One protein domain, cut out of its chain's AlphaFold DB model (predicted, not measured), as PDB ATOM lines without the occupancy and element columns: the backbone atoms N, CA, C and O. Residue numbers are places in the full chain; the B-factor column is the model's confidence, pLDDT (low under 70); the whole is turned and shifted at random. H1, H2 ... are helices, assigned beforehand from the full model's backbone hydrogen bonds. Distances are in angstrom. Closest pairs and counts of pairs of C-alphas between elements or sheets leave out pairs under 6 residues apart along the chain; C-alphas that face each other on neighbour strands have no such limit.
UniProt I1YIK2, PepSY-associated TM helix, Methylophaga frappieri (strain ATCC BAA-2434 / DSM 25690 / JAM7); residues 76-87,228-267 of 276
ATOM      1  N   VAL A  76      -0.296   3.556 -10.273       89.00
ATOM      2  CA  VAL A  76       0.292   3.206 -11.568       89.00
ATOM      3  C   VAL A  76      -0.152   1.797 -11.949       89.00
ATOM      4  O   VAL A  76       0.179   0.827 -11.268       89.00
ATOM      5  N   LYS A  77      -0.897   1.684 -13.051       88.31
ATOM      6  CA  LYS A  77      -1.409   0.414 -13.576       88.31
ATOM      7  C   LYS A  77      -0.663   0.009 -14.841       88.31
ATOM      8  O   LYS A  77      -0.406   0.838 -15.711       88.31
ATOM      9  N   ILE A  78      -0.349  -1.278 -14.952       88.50
ATOM     10  CA  ILE A  78       0.251  -1.881 -16.143       88.50
ATOM     11  C   ILE A  78      -0.811  -2.719 -16.854       88.50
ATOM     12  O   ILE A  78      -1.534  -3.503 -16.237       88.50
ATOM     13  N   SER A  79      -0.897  -2.556 -18.172       84.19
ATOM     14  CA  SER A  79      -1.935  -3.154 -19.016       84.19
ATOM     15  C   SER A  79      -1.394  -4.159 -20.043       84.19
ATOM     16  O   SER A  79      -2.082  -4.486 -21.010       84.19
ATOM     17  N   THR A  80      -0.178  -4.673 -19.843       87.62
ATOM     18  CA  THR A  80       0.464  -5.628 -20.758       87.62
ATOM     19  C   THR A  80      -0.362  -6.910 -20.913       87.62
ATOM     20  O   THR A  80      -0.821  -7.477 -19.923       87.62
ATOM     21  N   ALA A  81      -0.510  -7.399 -22.150       85.81
ATOM     22  CA  ALA A  81      -1.384  -8.528 -22.485       85.81
ATOM     23  C   ALA A  81      -1.097  -9.803 -21.671       85.81
ATOM     24  O   ALA A  81      -2.020 -10.394 -21.119       85.81
ATOM     25  N   TRP A  82       0.178 -10.187 -21.528       87.12
ATOM     26  CA  TRP A  82       0.550 -11.387 -20.767       87.12
ATOM     27  C   TRP A  82       0.208 -11.268 -19.274       87.12
ATOM     28  O   TRP A  82      -0.208 -12.246 -18.663       87.12
ATOM     29  N   LEU A  83       0.344 -10.067 -18.690       87.56
ATOM     30  CA  LEU A  83      -0.024  -9.807 -17.296       87.56
ATOM     31  C   LEU A  83      -1.537  -9.901 -17.130       87.56
ATOM     32  O   LEU A  83      -2.007 -10.587 -16.233       87.56
ATOM     33  N   LYS A  84      -2.311  -9.267 -18.015       83.69
ATOM     34  CA  LYS A  84      -3.776  -9.363 -17.981       83.69
ATOM     35  C   LYS A  84      -4.253 -10.812 -18.038       83.69
ATOM     36  O   LYS A  84      -5.077 -11.195 -17.220       83.69
ATOM     37  N   GLN A  85      -3.658 -11.626 -18.910       84.31
ATOM     38  CA  GLN A  85      -3.947 -13.057 -18.988       84.31
ATOM     39  C   GLN A  85      -3.540 -13.808 -17.708       84.31
ATOM     40  O   GLN A  85      -4.322 -14.597 -17.188       84.31
ATOM     41  N   HIS A  86      -2.344 -13.552 -17.168       84.94
ATOM     42  CA  HIS A  86      -1.865 -14.204 -15.943       84.94
ATOM     43  C   HIS A  86      -2.759 -13.905 -14.731       84.94
ATOM     44  O   HIS A  86      -3.053 -14.798 -13.942       84.94
ATOM     45  N   TYR A  87      -3.215 -12.658 -14.606       82.50
ATOM     46  CA  TYR A  87      -4.089 -12.209 -13.522       82.50
ATOM     47  C   TYR A  87      -5.585 -12.361 -13.836       82.50
ATOM     48  O   TYR A  87      -6.401 -11.945 -13.018       82.50
ATOM     49  N   ILE A 228      -3.415  -3.867 -13.974       87.44
ATOM     50  CA  ILE A 228      -2.947  -4.416 -12.701       87.44
ATOM     51  C   ILE A 228      -2.031  -3.380 -12.042       87.44
ATOM     52  O   ILE A 228      -1.108  -2.890 -12.703       87.44
ATOM     53  N   PRO A 229      -2.262  -3.010 -10.774       90.06
ATOM     54  CA  PRO A 229      -1.433  -2.014 -10.110       90.06
ATOM     55  C   PRO A 229      -0.014  -2.556  -9.874       90.06
ATOM     56  O   PRO A 229       0.180  -3.745  -9.601       90.06
ATOM     57  N   ILE A 230       0.998  -1.690  -9.997       92.62
ATOM     58  CA  ILE A 230       2.413  -2.087  -9.893       92.62
ATOM     59  C   ILE A 230       2.721  -2.706  -8.534       92.62
ATOM     60  O   ILE A 230       3.498  -3.656  -8.474       92.62
ATOM     61  N   ASN A 231       2.108  -2.222  -7.452       93.88
ATOM     62  CA  ASN A 231       2.298  -2.816  -6.131       93.88
ATOM     63  C   ASN A 231       1.935  -4.311  -6.106       93.88
ATOM     64  O   ASN A 231       2.654  -5.093  -5.488       93.88
ATOM     65  N   ARG A 232       0.881  -4.728  -6.820       91.69
ATOM     66  CA  ARG A 232       0.485  -6.134  -6.936       91.69
ATOM     67  C   ARG A 232       1.530  -6.930  -7.705       91.69
ATOM     68  O   ARG A 232       1.996  -7.944  -7.201       91.69
ATOM     69  N   VAL A 233       1.955  -6.437  -8.870       93.56
ATOM     70  CA  VAL A 233       2.992  -7.100  -9.680       93.56
ATOM     71  C   VAL A 233       4.297  -7.237  -8.895       93.56
ATOM     72  O   VAL A 233       4.916  -8.298  -8.902       93.56
ATOM     73  N   LEU A 234       4.705  -6.184  -8.183       94.69
ATOM     74  CA  LEU A 234       5.912  -6.176  -7.365       94.69
ATOM     75  C   LEU A 234       5.792  -7.116  -6.160       94.69
ATOM     76  O   LEU A 234       6.762  -7.791  -5.840       94.69
ATOM     77  N   THR A 235       4.618  -7.204  -5.529       94.12
ATOM     78  CA  THR A 235       4.348  -8.151  -4.432       94.12
ATOM     79  C   THR A 235       4.425  -9.593  -4.915       94.12
ATOM     80  O   THR A 235       5.038 -10.437  -4.261       94.12
ATOM     81  N   ASP A 236       3.851  -9.890  -6.075       93.06
ATOM     82  CA  ASP A 236       3.832 -11.249  -6.612       93.06
ATOM     83  C   ASP A 236       5.214 -11.644  -7.148       93.06
ATOM     84  O   ASP A 236       5.613 -12.802  -7.039       93.06
ATOM     85  N   LEU A 237       5.997 -10.688  -7.654       93.00
ATOM     86  CA  LEU A 237       7.405 -10.899  -7.986       93.00
ATOM     87  C   LEU A 237       8.256 -11.107  -6.725       93.00
ATOM     88  O   LEU A 237       9.077 -12.020  -6.688       93.00
ATOM     89  N   HIS A 238       8.036 -10.290  -5.691       93.06
ATOM     90  CA  HIS A 238       8.709 -10.390  -4.398       93.06
ATOM     91  C   HIS A 238       8.428 -11.747  -3.756       93.06
ATOM     92  O   HIS A 238       9.353 -12.458  -3.422       93.06
ATOM     93  N   THR A 239       7.175 -12.183  -3.679       91.12
ATOM     94  CA  THR A 239       6.800 -13.476  -3.076       91.12
ATOM     95  C   THR A 239       7.036 -14.687  -3.986       91.12
ATOM     96  O   THR A 239       6.798 -15.821  -3.568       91.12
ATOM     97  N   GLY A 240       7.456 -14.479  -5.237       90.06
ATOM     98  CA  GLY A 240       7.597 -15.529  -6.250       90.06
ATOM     99  C   GLY A 240       6.281 -16.048  -6.827       90.06
ATOM    100  O   GLY A 240       6.310 -16.917  -7.694       90.06
ATOM    101  N   GLN A 241       5.131 -15.520  -6.396       90.62
ATOM    102  CA  GLN A 241       3.810 -15.900  -6.897       90.62
ATOM    103  C   GLN A 241       3.661 -15.668  -8.410       90.62
ATOM    104  O   GLN A 241       2.987 -16.454  -9.073       90.62
ATOM    105  N   LEU A 242       4.347 -14.663  -8.969       89.88
ATOM    106  CA  LEU A 242       4.311 -14.338 -10.401       89.88
ATOM    107  C   LEU A 242       4.783 -15.498 -11.301       89.88
ATOM    108  O   LEU A 242       4.374 -15.595 -12.454       89.88
ATOM    109  N   PHE A 243       5.639 -16.388 -10.785       87.50
ATOM    110  CA  PHE A 243       6.203 -17.525 -11.524       87.50
ATOM    111  C   PHE A 243       5.660 -18.880 -11.041       87.50
ATOM    112  O   PHE A 243       6.327 -19.907 -11.184       87.50
ATOM    113  N   ASN A 244       4.436 -18.897 -10.500       80.94
ATOM    114  CA  ASN A 244       3.748 -20.068  -9.941       80.94
ATOM    115  C   ASN A 244       4.315 -20.547  -8.584       80.94
ATOM    116  O   ASN A 244       5.288 -20.024  -8.046       80.94
ATOM    117  N   GLY A 245       3.696 -21.584  -8.006       80.50
ATOM    118  CA  GLY A 245       3.993 -22.045  -6.640       80.50
ATOM    119  C   GLY A 245       5.421 -22.558  -6.397       80.50
ATOM    120  O   GLY A 245       5.907 -22.481  -5.272       80.50
ATOM    121  N   ILE A 246       6.123 -23.037  -7.430       88.38
ATOM    122  CA  ILE A 246       7.499 -23.556  -7.296       88.38
ATOM    123  C   ILE A 246       8.479 -22.427  -6.950       88.38
ATOM    124  O   ILE A 246       9.349 -22.600  -6.097       88.38
ATOM    125  N   ALA A 247       8.329 -21.261  -7.584       88.25
ATOM    126  CA  ALA A 247       9.204 -20.117  -7.346       88.25
ATOM    127  C   ALA A 247       9.047 -19.559  -5.925       88.25
ATOM    128  O   ALA A 247      10.045 -19.199  -5.301       88.25
ATOM    129  N   ARG A 248       7.824 -19.575  -5.379       90.44
ATOM    130  CA  ARG A 248       7.557 -19.237  -3.973       90.44
ATOM    131  C   ARG A 248       8.351 -20.127  -3.014       90.44
ATOM    132  O   ARG A 248       9.078 -19.623  -2.169       90.44
ATOM    133  N   PHE A 249       8.281 -21.444  -3.199       91.94
ATOM    134  CA  PHE A 249       9.028 -22.384  -2.360       91.94
ATOM    135  C   PHE A 249      10.548 -22.186  -2.473       91.94
ATOM    136  O   PHE A 249      11.259 -22.222  -1.471       91.94
ATOM    137  N   PHE A 250      11.055 -21.951  -3.687       90.69
ATOM    138  CA  PHE A 250      12.478 -21.680  -3.905       90.69
ATOM    139  C   PHE A 250      12.956 -20.454  -3.121       90.69
ATOM    140  O   PHE A 250      14.004 -20.497  -2.477       90.69
ATOM    141  N   ILE A 251      12.174 -19.378  -3.160       89.94
ATOM    142  CA  ILE A 251      12.429 -18.152  -2.408       89.94
ATOM    143  C   ILE A 251      12.476 -18.426  -0.902       89.94
ATOM    144  O   ILE A 251      13.424 -17.995  -0.247       89.94
ATOM    145  N   ASP A 252      11.505 -19.167  -0.364       91.12
ATOM    146  CA  ASP A 252      11.436 -19.468   1.071       91.12
ATOM    147  C   ASP A 252      12.673 -20.254   1.532       91.12
ATOM    148  O   ASP A 252      13.311 -19.913   2.532       91.12
ATOM    149  N   VAL A 253      13.070 -21.273   0.761       93.56
ATOM    150  CA  VAL A 253      14.289 -22.052   1.018       93.56
ATOM    151  C   VAL A 253      15.529 -21.165   0.945       93.56
ATOM    152  O   VAL A 253      16.408 -21.257   1.802       93.56
ATOM    153  N   TRP A 254      15.614 -20.290  -0.054       91.69
ATOM    154  CA  TRP A 254      16.750 -19.391  -0.220       91.69
ATOM    155  C   TRP A 254      16.876 -18.390   0.938       91.69
ATOM    156  O   TRP A 254      17.970 -18.221   1.480       91.69
ATOM    157  N   LEU A 255      15.771 -17.790   1.383       90.75
ATOM    158  CA  LEU A 255      15.748 -16.906   2.551       90.75
ATOM    159  C   LEU A 255      16.155 -17.650   3.829       90.75
ATOM    160  O   LEU A 255      16.942 -17.126   4.619       90.75
ATOM    161  N   LEU A 256      15.694 -18.888   4.012       94.38
ATOM    162  CA  LEU A 256      16.101 -19.725   5.141       94.38
ATOM    163  C   LEU A 256      17.610 -20.001   5.123       94.38
ATOM    164  O   LEU A 256      18.267 -19.896   6.159       94.38
ATOM    165  N   LEU A 257      18.187 -20.291   3.954       92.56
ATOM    166  CA  LEU A 257      19.634 -20.461   3.812       92.56
ATOM    167  C   LEU A 257      20.396 -19.181   4.173       92.56
ATOM    168  O   LEU A 257      21.407 -19.257   4.872       92.56
ATOM    169  N   LEU A 258      19.911 -18.008   3.759       90.50
ATOM    170  CA  LEU A 258      20.514 -16.729   4.144       90.50
ATOM    171  C   LEU A 258      20.471 -16.503   5.656       90.50
ATOM    172  O   LEU A 258      21.472 -16.074   6.229       90.50
ATOM    173  N   ILE A 259      19.358 -16.838   6.311       92.56
ATOM    174  CA  ILE A 259      19.231 -16.777   7.772       92.56
ATOM    175  C   ILE A 259      20.275 -17.685   8.432       92.56
ATOM    176  O   ILE A 259      21.002 -17.247   9.324       92.56
ATOM    177  N   VAL A 260      20.409 -18.929   7.965       92.81
ATOM    178  CA  VAL A 260      21.411 -19.875   8.479       92.81
ATOM    179  C   VAL A 260      22.826 -19.319   8.308       92.81
ATOM    180  O   VAL A 260      23.605 -19.346   9.263       92.81
ATOM    181  N   ILE A 261      23.162 -18.775   7.136       89.06
ATOM    182  CA  ILE A 261      24.472 -18.161   6.863       89.06
ATOM    183  C   ILE A 261      24.721 -16.966   7.794       89.06
ATOM    184  O   ILE A 261      25.812 -16.850   8.357       89.06
ATOM    185  N   ALA A 262      23.720 -16.109   8.000       89.62
ATOM    186  CA  ALA A 262      23.815 -14.956   8.891       89.62
ATOM    187  C   ALA A 262      24.094 -15.381  10.343       89.62
ATOM    188  O   ALA A 262      25.011 -14.848  10.972       89.62
ATOM    189  N   PHE A 263      23.382 -16.395  10.851       91.81
ATOM    190  CA  PHE A 263      23.635 -16.954  12.182       91.81
ATOM    191  C   PHE A 263      25.044 -17.539  12.303       91.81
ATOM    192  O   PHE A 263      25.757 -17.225  13.257       91.81
ATOM    193  N   HIS A 264      25.481 -18.338  11.326       87.06
ATOM    194  CA  HIS A 264      26.834 -18.905  11.324       87.06
ATOM    195  C   HIS A 264      27.910 -17.811  11.345       87.06
ATOM    196  O   HIS A 264      28.883 -17.916  12.095       87.06
ATOM    197  N   GLY A 265      27.723 -16.740  10.568       85.38
ATOM    198  CA  GLY A 265      28.611 -15.581  10.572       85.38
ATOM    199  C   GLY A 265      28.671 -14.898  11.939       85.38
ATOM    200  O   GLY A 265      29.761 -14.666  12.463       85.38
ATOM    201  N   MET A 266      27.512 -14.637  12.547       85.00
ATOM    202  CA  MET A 266      27.403 -13.974  13.848       85.00
ATOM    203  C   MET A 266      28.109 -14.761  14.965       85.00
ATOM    204  O   MET A 266      28.938 -14.198  15.682       85.00
ATOM    205  N   PHE A 267      27.856 -16.068  15.084       80.69
ATOM    206  CA  PHE A 267      28.490 -16.904  16.113       80.69
ATOM    207  C   PHE A 267      29.989 -17.127  15.862       80.69
ATOM    208  O   PHE A 267      30.785 -17.122  16.804       80.69
TER     209      PHE A 267
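This is residues 76 to 87 and 228 to 267 of the 276 residues of the protein "PepSY-associated TM helix" of Methylophaga frappieri (strain ATCC BAA-2434 / DSM 25690 / JAM7) (UniProt I1YIK2). One long helix, H3, runs out as an arm from a small, loosely joined body that holds the short helices H1 and H2, and residues 253 to 267 of H3 stick out free. H2 lies between H1 and H3 along the longest axis, and no helix touches another. The printed part has 52 residues with three named helices, in the order H1, H2, H3, and no named strand: all helix. It is only just extended, close to loose, with a radius of gyration of the C-alphas of 15.2 A and spans of 49 by 23 by 9 A, the arm making much of the length.

The printed part begins at Val 76. H1 is residues 81 to 86, with C-alpha 81 at (-1.384, -8.528, -22.485). H2 is residues 230 to 238, 11.8 A from first to last C-alpha, with C-alpha 230 at (2.413, -2.087, -9.893). H3 is residues 245 to 267, 33.8 A long by the same measure, and ends with C-alpha 267 at (28.490, -16.904, 16.113).

Residues 77 to 78 and residues 228 to 229 form a short antiparallel pairing. H1 and H3 are apart. H2 touches no helix but is near H3, with 5 pairs of C-alphas within 10 A. A short link of 6 residues joins H2 to H3. In H1, H2 and H3 every O i to N i+4 pair is within hydrogen-bond range.

The C-alphas of Ala 81 and Phe 267, the two farthest apart, are 49.5 A apart. Without residues 253 to 267 the body spans 29 by 17 by 9 A. Residues 88 to 227 are not printed, and C-alphas 87 and 228 are 7.9 A apart across the cut, which lies in the link from H1 to H2. The mean pLDDT of the printed part is 89.2, and no printed residue is under 70.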